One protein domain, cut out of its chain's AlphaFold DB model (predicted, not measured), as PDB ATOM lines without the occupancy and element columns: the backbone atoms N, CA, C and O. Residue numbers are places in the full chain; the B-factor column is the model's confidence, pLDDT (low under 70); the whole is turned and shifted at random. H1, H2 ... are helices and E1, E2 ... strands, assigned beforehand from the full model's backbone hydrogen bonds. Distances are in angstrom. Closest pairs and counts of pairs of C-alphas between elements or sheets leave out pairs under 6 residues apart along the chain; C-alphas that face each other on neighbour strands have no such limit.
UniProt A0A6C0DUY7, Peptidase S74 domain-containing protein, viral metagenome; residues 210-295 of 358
ATOM      1  N   ARG A 210     -31.191  50.980  24.233       97.12
ATOM      2  CA  ARG A 210     -32.603  50.925  23.812       97.12
ATOM      3  C   ARG A 210     -33.302  49.616  24.187       97.12
ATOM      4  O   ARG A 210     -34.515  49.527  24.039       97.12
ATOM      5  N   LEU A 211     -32.550  48.597  24.607       96.31
ATOM      6  CA  LEU A 211     -33.070  47.315  25.089       96.31
ATOM      7  C   LEU A 211     -33.154  47.257  26.624       96.31
ATOM      8  O   LEU A 211     -33.536  46.218  27.165       96.31
ATOM      9  N   LYS A 212     -32.772  48.331  27.324       95.88
ATOM     10  CA  LYS A 212     -32.685  48.402  28.781       95.88
ATOM     11  C   LYS A 212     -33.532  49.557  29.294       95.88
ATOM     12  O   LYS A 212     -33.489  50.672  28.786       95.88
ATOM     13  N   HIS A 213     -34.367  49.279  30.284       96.81
ATOM     14  CA  HIS A 213     -35.343  50.236  30.796       96.81
ATOM     15  C   HIS A 213     -35.404  50.132  32.316       96.81
ATOM     16  O   HIS A 213     -35.187  49.053  32.864       96.81
ATOM     17  N   ASN A 214     -35.756  51.237  32.982       96.38
ATOM     18  CA  ASN A 214     -35.810  51.331  34.445       96.38
ATOM     19  C   ASN A 214     -34.468  50.983  35.112       96.38
ATOM     20  O   ASN A 214     -34.427  50.259  36.105       96.38
ATOM     21  N   GLU A 215     -33.372  51.474  34.535       95.62
ATOM     22  CA  GLU A 215     -32.030  51.257  35.066       95.62
ATOM     23  C   GLU A 215     -31.885  51.906  36.448       95.62
ATOM     24  O   GLU A 215     -32.326  53.034  36.677       95.62
ATOM     25  N   GLN A 216     -31.273  51.178  37.377       94.75
ATOM     26  CA  GLN A 216     -31.018  51.631  38.739       94.75
ATOM     27  C   GLN A 216     -29.546  51.412  39.067       94.75
ATOM     28  O   GLN A 216     -28.942  50.425  38.637       94.75
ATOM     29  N   ASN A 217     -28.972  52.334  39.839       95.75
ATOM     30  CA  ASN A 217     -27.626  52.155  40.360       95.75
ATOM     31  C   ASN A 217     -27.614  51.001  41.367       95.75
ATOM     32  O   ASN A 217     -28.544  50.837  42.153       95.75
ATOM     33  N   ILE A 218     -26.536  50.221  41.354       97.12
ATOM     34  CA  ILE A 218     -26.279  49.233  42.399       97.12
ATOM     35  C   ILE A 218     -25.616  49.973  43.558       97.12
ATOM     36  O   ILE A 218     -24.493  50.455  43.418       97.12
ATOM     37  N   GLU A 219     -26.322  50.052  44.679       95.38
ATOM     38  CA  GLU A 219     -25.868  50.703  45.907       95.38
ATOM     39  C   GLU A 219     -25.656  49.673  47.020       95.38
ATOM     40  O   GLU A 219     -26.260  48.599  47.018       95.38
ATOM     41  N   ASN A 220     -24.805  50.006  47.992       96.25
ATOM     42  CA  ASN A 220     -24.425  49.132  49.106       96.25
ATOM     43  C   ASN A 220     -23.842  47.786  48.645       96.25
ATOM     44  O   ASN A 220     -23.881  46.792  49.383       96.25
ATOM     45  N   ALA A 221     -23.268  47.754  47.441       97.62
ATOM     46  CA  ALA A 221     -22.767  46.553  46.793       97.62
ATOM     47  C   ALA A 221     -21.723  45.840  47.658       97.62
ATOM     48  O   ALA A 221     -21.737  44.612  47.752       97.62
ATOM     49  N   LEU A 222     -20.859  46.594  48.349       97.25
ATOM     50  CA  LEU A 222     -19.845  46.041  49.246       97.25
ATOM     51  C   LEU A 222     -20.460  45.270  50.419       97.25
ATOM     52  O   LEU A 222     -19.919  44.246  50.830       97.25
ATOM     53  N   SER A 223     -21.585  45.740  50.960       97.94
ATOM     54  CA  SER A 223     -22.298  45.035  52.030       97.94
ATOM     55  C   SER A 223     -22.984  43.767  51.519       97.94
ATOM     56  O   SER A 223     -22.955  42.742  52.196       97.94
ATOM     57  N   ILE A 224     -23.514  43.809  50.293       98.19
ATOM     58  CA  ILE A 224     -24.196  42.691  49.638       98.19
ATOM     59  C   ILE A 224     -23.201  41.569  49.333       98.19
ATOM     60  O   ILE A 224     -23.401  40.433  49.761       98.19
ATOM     61  N   ILE A 225     -22.072  41.870  48.675       97.75
ATOM     62  CA  ILE A 225     -21.091  40.831  48.315       97.75
ATOM     63  C   ILE A 225     -20.422  40.190  49.539       97.75
ATOM     64  O   ILE A 225     -19.962  39.056  49.450       97.75
ATOM     65  N   ARG A 226     -20.388  40.872  50.694       97.69
ATOM     66  CA  ARG A 226     -19.867  40.315  51.956       97.69
ATOM     67  C   ARG A 226     -20.749  39.214  52.545       97.69
ATOM     68  O   ARG A 226     -20.276  38.485  53.409       97.69
ATOM     69  N   GLN A 227     -21.999  39.095  52.098       98.06
ATOM     70  CA  GLN A 227     -22.899  38.008  52.494       98.06
ATOM     71  C   GLN A 227     -22.638  36.716  51.704       98.06
ATOM     72  O   GLN A 227     -23.090  35.647  52.108       98.06
ATOM     73  N   LEU A 228     -21.914  36.795  50.580       97.94
ATOM     74  CA  LEU A 228     -21.569  35.634  49.764       97.94
ATOM     75  C   LEU A 228     -20.529  34.754  50.464       97.94
ATOM     76  O   LEU A 228     -19.605  35.247  51.108       97.94
ATOM     77  N   ASN A 229     -20.637  33.442  50.254       96.69
ATOM     78  CA  ASN A 229     -19.744  32.442  50.831       96.69
ATOM     79  C   ASN A 229     -19.118  31.563  49.728       96.69
ATOM     80  O   ASN A 229     -19.650  30.492  49.422       96.69
ATOM     81  N   PRO A 230     -18.027  32.009  49.073       97.12
ATOM     82  CA  PRO A 230     -17.332  31.219  48.061       97.12
ATOM     83  C   PRO A 230     -16.726  29.943  48.654       97.12
ATOM     84  O   PRO A 230     -16.068  29.979  49.693       97.12
ATOM     85  N   GLN A 231     -16.908  28.815  47.974       97.00
ATOM     86  CA  GLN A 231     -16.443  27.498  48.412       97.00
ATOM     87  C   GLN A 231     -15.764  26.752  47.260       97.00
ATOM     88  O   GLN A 231     -16.075  26.974  46.092       97.00
ATOM     89  N   ILE A 232     -14.861  25.828  47.595       96.88
ATOM     90  CA  ILE A 232     -14.362  24.809  46.664       96.88
ATOM     91  C   ILE A 232     -15.143  23.524  46.934       96.88
ATOM     92  O   ILE A 232     -15.225  23.082  48.081       96.88
ATOM     93  N   TYR A 233     -15.706  22.920  45.892       94.94
ATOM     94  CA  TYR A 233     -16.520  21.712  46.000       94.94
ATOM     95  C   TYR A 233     -16.216  20.701  44.889       94.94
ATOM     96  O   TYR A 233     -15.667  21.025  43.837       94.94
ATOM     97  N   GLN A 234     -16.581  19.444  45.151       95.50
ATOM     98  CA  GLN A 234     -16.572  18.356  44.175       95.50
ATOM     99  C   GLN A 234     -17.957  18.271  43.527       95.50
ATOM    100  O   GLN A 234     -18.949  18.045  44.219       95.50
ATOM    101  N   LYS A 235     -18.034  18.462  42.210       92.56
ATOM    102  CA  LYS A 235     -19.292  18.480  41.452       92.56
ATOM    103  C   LYS A 235     -19.478  17.169  40.692       92.56
ATOM    104  O   LYS A 235     -18.663  16.834  39.833       92.56
ATOM    105  N   THR A 236     -20.539  16.440  41.032       93.31
ATOM    106  CA  THR A 236     -20.905  15.124  40.479       93.31
ATOM    107  C   THR A 236     -22.086  15.217  39.523       93.31
ATOM    108  O   THR A 236     -22.736  16.256  39.427       93.31
ATOM    109  N   ALA A 237     -22.381  14.107  38.835       88.06
ATOM    110  CA  ALA A 237     -23.441  14.058  37.827       88.06
ATOM    111  C   ALA A 237     -24.830  13.922  38.370       88.06
ATOM    112  O   ALA A 237     -25.790  14.496  37.860       88.06
ATOM    113  N   ASN A 238     -24.888  13.104  39.397       90.25
ATOM    114  CA  ASN A 238     -26.098  12.712  40.047       90.25
ATOM    115  C   ASN A 238     -26.213  13.531  41.323       90.25
ATOM    116  O   ASN A 238     -25.201  13.830  41.974       90.25
ATOM    117  N   PHE A 239     -27.448  13.867  41.682       89.94
ATOM    118  CA  PHE A 239     -27.711  14.496  42.961       89.94
ATOM    119  C   PHE A 239     -27.230  13.613  44.110       89.94
ATOM    120  O   PHE A 239     -27.334  12.383  44.090       89.94
ATOM    121  N   LYS A 240     -26.706  14.286  45.127       91.62
ATOM    122  CA  LYS A 240     -26.496  13.745  46.465       91.62
ATOM    123  C   LYS A 240     -27.445  14.456  47.416       91.62
ATOM    124  O   LYS A 240     -28.069  15.453  47.059       91.62
ATOM    125  N   GLU A 241     -27.512  13.954  48.638       91.00
ATOM    126  CA  GLU A 241     -28.186  14.660  49.719       91.00
ATOM    127  C   GLU A 241     -27.565  16.043  49.954       91.00
ATOM    128  O   GLU A 241     -26.378  16.288  49.695       91.00
ATOM    129  N   LEU A 242     -28.385  16.956  50.471       87.94
ATOM    130  CA  LEU A 242     -27.948  18.302  50.809       87.94
ATOM    131  C   LEU A 242     -26.796  18.238  51.826       87.94
ATOM    132  O   LEU A 242     -26.872  17.529  52.824       87.94
ATOM    133  N   HIS A 243     -25.731  19.000  51.572       88.12
ATOM    134  CA  HIS A 243     -24.527  19.032  52.412       88.12
ATOM    135  C   HIS A 243     -23.835  17.669  52.606       88.12
ATOM    136  O   HIS A 243     -23.202  17.449  53.637       88.12
ATOM    137  N   TYR A 244     -23.901  16.767  51.622       92.75
ATOM    138  CA  TYR A 244     -23.181  15.493  51.659       92.75
ATOM    139  C   TYR A 244     -21.671  15.673  51.940       92.75
ATOM    140  O   TYR A 244     -20.983  16.447  51.272       92.75
ATOM    141  N   ARG A 245     -21.146  14.938  52.933       89.75
ATOM    142  CA  ARG A 245     -19.720  14.940  53.346       89.75
ATOM    143  C   ARG A 245     -19.068  13.551  53.307       89.75
ATOM    144  O   ARG A 245     -18.072  13.319  53.985       89.75
ATOM    145  N   GLY A 246     -19.636  12.617  52.547       91.25
ATOM    146  CA  GLY A 246     -19.105  11.259  52.411       91.25
ATOM    147  C   GLY A 246     -18.118  11.095  51.253       91.25
ATOM    148  O   GLY A 246     -17.817  12.032  50.515       91.25
ATOM    149  N   SER A 247     -17.638   9.867  51.063       92.50
ATOM    150  CA  SER A 247     -16.795   9.507  49.919       92.50
ATOM    151  C   SER A 247     -17.567   9.623  48.601       92.50
ATOM    152  O   SER A 247     -18.739   9.245  48.522       92.50
ATOM    153  N   ILE A 248     -16.908  10.124  47.556       94.06
ATOM    154  CA  ILE A 248     -17.462  10.205  46.203       94.06
ATOM    155  C   ILE A 248     -16.871   9.066  45.372       94.06
ATOM    156  O   ILE A 248     -15.688   9.080  45.044       94.06
ATOM    157  N   ASN A 249     -17.710   8.087  45.035       92.25
ATOM    158  CA  ASN A 249     -17.336   6.906  44.247       92.25
ATOM    159  C   ASN A 249     -17.769   7.035  42.773       92.25
ATOM    160  O   ASN A 249     -18.141   6.051  42.139       92.25
ATOM    161  N   GLU A 250     -17.776   8.254  42.237       93.31
ATOM    162  CA  GLU A 250     -18.106   8.554  40.841       93.31
ATOM    163  C   GLU A 250     -17.207   9.685  40.311       93.31
ATOM    164  O   GLU A 250     -16.583  10.384  41.115       93.31
ATOM    165  N   PRO A 251     -17.108   9.885  38.983       93.94
ATOM    166  CA  PRO A 251     -16.366  11.008  38.427       93.94
ATOM    167  C   PRO A 251     -16.915  12.351  38.920       93.94
ATOM    168  O   PRO A 251     -18.126  12.582  38.929       93.94
ATOM    169  N   TYR A 252     -16.011  13.250  39.293       93.31
ATOM    170  CA  TYR A 252     -16.334  14.614  39.691       93.31
ATOM    171  C   TYR A 252     -15.295  15.590  39.148       93.31
ATOM    172  O   TYR A 252     -14.173  15.204  38.816       93.31
ATOM    173  N   ILE A 253     -15.663  16.869  39.115       94.06
ATOM    174  CA  ILE A 253     -14.725  17.971  38.889       94.06
ATOM    175  C   ILE A 253     -14.572  18.798  40.165       94.06
ATOM    176  O   ILE A 253     -15.516  18.922  40.946       94.06
ATOM    177  N   LEU A 254     -13.375  19.341  40.390       95.81
ATOM    178  CA  LEU A 254     -13.149  20.347  41.425       95.81
ATOM    179  C   LEU A 254     -13.466  21.720  40.846       95.81
ATOM    180  O   LEU A 254     -12.901  22.112  39.828       95.81
ATOM    181  N   GLU A 255     -14.364  22.439  41.504       94.94
ATOM    182  CA  GLU A 255     -14.843  23.747  41.066       94.94
ATOM    183  C   GLU A 255     -14.870  24.693  42.272       94.94
ATOM    184  O   GLU A 255     -15.182  24.281  43.392       94.94
ATOM    185  N   ALA A 256     -14.508  25.956  42.052       97.25
ATOM    186  CA  ALA A 256     -14.701  27.026  43.021       97.25
ATOM    187  C   ALA A 256     -15.929  27.838  42.605       97.25
ATOM    188  O   ALA A 256     -16.045  28.227  41.441       97.25
ATOM    189  N   GLY A 257     -16.833  28.107  43.541       96.88
ATOM    190  CA  GLY A 257     -18.079  28.794  43.231       96.88
ATOM    191  C   GLY A 257     -18.923  29.109  44.458       96.88
ATOM    192  O   GLY A 257     -18.445  29.110  45.590       96.88
ATOM    193  N   LEU A 258     -20.194  29.393  44.207       97.56
ATOM    194  CA  LEU A 258     -21.219  29.715  45.192       97.56
ATOM    195  C   LEU A 258     -22.311  28.644  45.182       97.56
ATOM    196  O   LEU A 258     -22.617  28.058  44.142       97.56
ATOM    197  N   ILE A 259     -22.948  28.439  46.333       96.75
ATOM    198  CA  ILE A 259     -24.122  27.573  46.450       96.75
ATOM    199  C   ILE A 259     -25.371  28.393  46.110       96.75
ATOM    200  O   ILE A 259     -25.703  29.349  46.808       96.75
ATOM    201  N   ALA A 260     -26.075  28.028  45.036       96.75
ATOM    202  CA  ALA A 260     -27.205  28.805  44.515       96.75
ATOM    203  C   ALA A 260     -28.319  29.029  45.557       96.75
ATOM    204  O   ALA A 260     -28.849  30.130  45.662       96.75
ATOM    205  N   GLN A 261     -28.610  28.023  46.386       95.81
ATOM    206  CA  GLN A 261     -29.602  28.109  47.464       95.81
ATOM    207  C   GLN A 261     -29.184  29.052  48.606       95.81
ATOM    208  O   GLN A 261     -30.034  29.535  49.350       95.81
ATOM    209  N   GLU A 262     -27.882  29.295  48.799       97.06
ATOM    210  CA  GLU A 262     -27.404  30.300  49.759       97.06
ATOM    211  C   GLU A 262     -27.577  31.710  49.182       97.06
ATOM    212  O   GLU A 262     -28.032  32.604  49.889       97.06
ATOM    213  N   VAL A 263     -27.302  31.891  47.884       97.88
ATOM    214  CA  VAL A 263     -27.474  33.178  47.184       97.88
ATOM    215  C   VAL A 263     -28.946  33.585  47.083       97.88
ATOM    216  O   VAL A 263     -29.259  34.764  47.208       97.88
ATOM    217  N   GLU A 264     -29.864  32.629  46.912       97.62
ATOM    218  CA  GLU A 264     -31.314  32.886  46.839       97.62
ATOM    219  C   GLU A 264     -31.872  33.555  48.108       97.62
ATOM    220  O   GLU A 264     -32.879  34.257  48.049       97.62
ATOM    221  N   LYS A 265     -31.196  33.381  49.253       97.62
ATOM    222  CA  LYS A 265     -31.571  33.994  50.539       97.62
ATOM    223  C   LYS A 265     -31.157  35.463  50.657       97.62
ATOM    224  O   LYS A 265     -31.570  36.115  51.612       97.62
ATOM    225  N   ILE A 266     -30.337  35.969  49.736       97.88
ATOM    226  CA  ILE A 266     -29.899  37.367  49.700       97.88
ATOM    227  C   ILE A 266     -30.862  38.119  48.781       97.88
ATOM    228  O   ILE A 266     -30.880  37.886  47.569       97.88
ATOM    229  N   ASP A 267     -31.674  39.009  49.349       96.81
ATOM    230  CA  ASP A 267     -32.798  39.635  48.645       96.81
ATOM    231  C   ASP A 267     -32.388  40.377  47.368       96.81
ATOM    232  O   ASP A 267     -33.089  40.296  46.356       96.81
ATOM    233  N   GLU A 268     -31.236  41.040  47.382       97.19
ATOM    234  CA  GLU A 268     -30.703  41.795  46.249       97.19
ATOM    235  C   GLU A 268     -30.125  40.894  45.153       97.19
ATOM    236  O   GLU A 268     -30.009  41.326  44.010       97.19
ATOM    237  N   LEU A 269     -29.775  39.640  45.463       97.69
ATOM    238  CA  LEU A 269     -29.133  38.712  44.523       97.69
ATOM    239  C   LEU A 269     -30.028  37.554  44.084       97.69
ATOM    240  O   LEU A 269     -29.695  36.894  43.097       97.69
ATOM    241  N   LYS A 270     -31.176  37.331  44.734       97.44
ATOM    242  CA  LYS A 270     -32.075  36.206  44.422       97.44
ATOM    243  C   LYS A 270     -32.512  36.146  42.959       97.44
ATOM    244  O   LYS A 270     -32.665  35.061  42.415       97.44
ATOM    245  N   PHE A 271     -32.619  37.293  42.280       96.88
ATOM    246  CA  PHE A 271     -32.952  37.361  40.849       96.88
ATOM    247  C   PHE A 271     -31.891  36.716  39.935       96.88
ATOM    248  O   PHE A 271     -32.150  36.447  38.765       96.88
ATOM    249  N   SER A 272     -30.680  36.495  40.451       97.25
ATOM    250  CA  SER A 272     -29.590  35.824  39.737       97.25
ATOM    251  C   SER A 272     -29.680  34.301  39.822       97.25
ATOM    252  O   SER A 272     -28.932  33.619  39.119       97.25
ATOM    253  N   VAL A 273     -30.560  33.768  40.673       97.31
ATOM    254  CA  VAL A 273     -30.774  32.333  40.860       97.31
ATOM    255  C   VAL A 273     -31.903  31.863  39.952       97.31
ATOM    256  O   VAL A 273     -32.973  32.462  39.886       97.31
ATOM    257  N   ILE A 274     -31.659  30.759  39.254       95.50
ATOM    258  CA  ILE A 274     -32.682  30.013  38.531       95.50
ATOM    259  C   ILE A 274     -33.003  28.796  39.394       95.50
ATOM    260  O   ILE A 274     -32.177  27.882  39.517       95.50
ATOM    261  N   SER A 275     -34.178  28.813  40.021       93.50
ATOM    262  CA  SER A 275     -34.584  27.781  40.971       93.50
ATOM    263  C   SER A 275     -34.756  26.424  40.279       93.50
ATOM    264  O   SER A 275     -35.325  26.322  39.187       93.50
ATOM    265  N   GLY A 276     -34.242  25.384  40.928       90.25
ATOM    266  CA  GLY A 276     -34.401  23.988  40.528       90.25
ATOM    267  C   GLY A 276     -35.397  23.238  41.418       90.25
ATOM    268  O   GLY A 276     -36.137  23.833  42.201       90.25
ATOM    269  N   ASN A 277     -35.397  21.913  41.323       89.19
ATOM    270  CA  ASN A 277     -36.154  20.997  42.173       89.19
ATOM    271  C   ASN A 277     -35.378  19.673  42.373       89.19
ATOM    272  O   ASN A 277     -34.165  19.627  42.190       89.19
ATOM    273  N   GLU A 278     -36.058  18.600  42.779       86.56
ATOM    274  CA  GLU A 278     -35.436  17.284  43.006       86.56
ATOM    275  C   GLU A 278     -34.928  16.607  41.718       86.56
ATOM    276  O   GLU A 278     -34.065  15.734  41.773       86.56
ATOM    277  N   GLU A 279     -35.429  17.020  40.552       85.81
ATOM    278  CA  GLU A 279     -35.045  16.505  39.234       85.81
ATOM    279  C   GLU A 279     -34.175  17.488  38.434       85.81
ATOM    280  O   GLU A 279     -33.427  17.070  37.547       85.81
ATOM    281  N   THR A 280     -34.243  18.791  38.729       86.81
ATOM    282  CA  THR A 280     -33.514  19.848  38.012       86.81
ATOM    283  C   THR A 280     -32.622  20.666  38.947       86.81
ATOM    284  O   THR A 280     -33.080  21.146  39.979       86.81
ATOM    285  N   PRO A 281     -31.329  20.868  38.633       90.44
ATOM    286  CA  PRO A 281     -30.431  21.564  39.549       90.44
ATOM    287  C   PRO A 281     -30.749  23.061  39.607       90.44
ATOM    288  O   PRO A 281     -31.090  23.673  38.595       90.44
ATOM    289  N   TYR A 282     -30.564  23.662  40.783       93.81
ATOM    290  CA  TYR A 282     -30.478  25.118  40.899       93.81
ATOM    291  C   TYR A 282     -29.262  25.611  40.112       93.81
ATOM    292  O   TYR A 282     -28.215  24.956  40.091       93.81
ATOM    293  N   SER A 283     -29.375  26.779  39.485       93.75
ATOM    294  CA  SER A 283     -28.262  27.392  38.756       93.75
ATOM    295  C   SER A 283     -28.157  28.889  39.030       93.75
ATOM    296  O   SER A 283     -29.086  29.507  39.547       93.75
ATOM    297  N   LEU A 284     -26.988  29.460  38.734       95.56
ATOM    298  CA  LEU A 284     -26.656  30.844  39.057       95.56
ATOM    299  C   LEU A 284     -26.142  31.580  37.819       95.56
ATOM    300  O   LEU A 284     -25.232  31.109  37.135       95.56
ATOM    301  N   ASN A 285     -26.679  32.772  37.571       95.50
ATOM    302  CA  ASN A 285     -26.129  33.701  36.595       95.50
ATOM    303  C   ASN A 285     -24.963  34.488  37.218       95.50
ATOM    304  O   ASN A 285     -25.142  35.577  37.765       95.50
ATOM    305  N   TYR A 286     -23.753  33.933  37.119       95.56
ATOM    306  CA  TYR A 286     -22.540  34.540  37.677       95.56
ATOM    307  C   TYR A 286     -22.218  35.930  37.117       95.56
ATOM    308  O   TYR A 286     -21.605  36.724  37.825       95.56
ATOM    309  N   ASN A 287     -22.661  36.270  35.899       95.12
ATOM    310  CA  ASN A 287     -22.423  37.606  35.348       95.12
ATOM    311  C   ASN A 287     -23.064  38.683  36.221       95.12
ATOM    312  O   ASN A 287     -22.415  39.680  36.513       95.12
ATOM    313  N   ASN A 288     -24.287  38.458  36.708       96.62
ATOM    314  CA  ASN A 288     -24.938  39.396  37.621       96.62
ATOM    315  C   ASN A 288     -24.100  39.589  38.892       96.62
ATOM    316  O   ASN A 288     -23.845  40.720  39.292       96.62
ATOM    317  N   ILE A 289     -23.597  38.495  39.473       97.69
ATOM    318  CA  ILE A 289     -22.745  38.539  40.668       97.69
ATOM    319  C   ILE A 289     -21.465  39.341  40.400       97.69
ATOM    320  O   ILE A 289     -21.086  40.189  41.204       97.69
ATOM    321  N   PHE A 290     -20.822  39.141  39.248       97.19
ATOM    322  CA  PHE A 290     -19.624  39.896  38.879       97.19
ATOM    323  C   PHE A 290     -19.892  41.390  38.672       97.19
ATOM    324  O   PHE A 290     -19.043  42.206  39.032       97.19
ATOM    325  N   ILE A 291     -21.068  41.773  38.165       97.44
ATOM    326  CA  ILE A 291     -21.462  43.187  38.083       97.44
ATOM    327  C   ILE A 291     -21.632  43.798  39.487       97.44
ATOM    328  O   ILE A 291     -21.175  44.919  39.714       97.44
ATOM    329  N   TYR A 292     -22.181  43.056  40.456       98.06
ATOM    330  CA  TYR A 292     -22.207  43.492  41.861       98.06
ATOM    331  C   TYR A 292     -20.797  43.619  42.455       98.06
ATOM    332  O   TYR A 292     -20.504  44.608  43.124       98.06
ATOM    333  N   CYS A 293     -19.889  42.681  42.163       97.31
ATOM    334  CA  CYS A 293     -18.485  42.792  42.573       97.31
ATOM    335  C   CYS A 293     -17.803  44.038  41.987       97.31
ATOM    336  O   CYS A 293     -17.020  44.686  42.676       97.31
ATOM    337  N   LEU A 294     -18.114  44.407  40.739       98.12
ATOM    338  CA  LEU A 294     -17.600  45.627  40.114       98.12
ATOM    339  C   LEU A 294     -18.106  46.890  40.826       98.12
ATOM    340  O   LEU A 294     -17.322  47.807  41.071       98.12
ATOM    341  N   ALA A 295     -19.394  46.944  41.178       98.06
ATOM    342  CA  ALA A 295     -19.953  48.047  41.959       98.06
ATOM    343  C   ALA A 295     -19.310  48.125  43.357       98.06
ATOM    344  O   ALA A 295     -18.866  49.192  43.776       98.06
TER     345      ALA A 295
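AT A GLANCE: This is residues 210 to 295 of the 358 residues of the protein "Peptidase S74 domain-containing protein" of viral metagenome (UniProt A0A6C0DUY7). Little regular structure makes up this long, loose domain: the hairpin of E1 and E2 with its loop makes one end, the touching H1 and H3 lie toward the other, and little H2 is near the middle. Residues 210 to 216 and 241 to 247 stick out. The 86 printed residues include H1, E1, E2, H2 and H3, in that order, a mixed class with 29 residues in named elements; the sheet E1 - E2 is antiparallel. The radius of gyration of the C-alphas is 15.4 A, with spans of 49 by 25 by 20 A.

IN THESE COORDINATES: E1 is residues 231 to 235, 11.7 A long, and E2 253 to 257, 12.1 A. H2 is 260 to 263, H1 221 to 225, from C-alpha (-22.767, 46.553, 46.793), and H3 286 to 295, 14.4 A, ending at C-alpha (-19.953, 48.047, 41.959).

HOW THE PARTS SIT: E1 and E2 form an antiparallel hairpin at 147 degrees; N 233 and O 255 are 2.9 A apart, within hydrogen-bond range. H1 and H3 touch, their closest C-alphas, of Ala 221 and Ala 295, 5.8 A apart. H2 and H3 are apart. In H1 and H3 every O i to N i+4 pair is within hydrogen-bond range; H2 is too short for one.

THE WHOLE: The C-alphas farthest apart, of Arg 210 and Ser 247, are 51.4 A apart. The printed part has no cut; links E1 to E2 and H2 to H3 are long. No printed residue is under 70 in pLDDT.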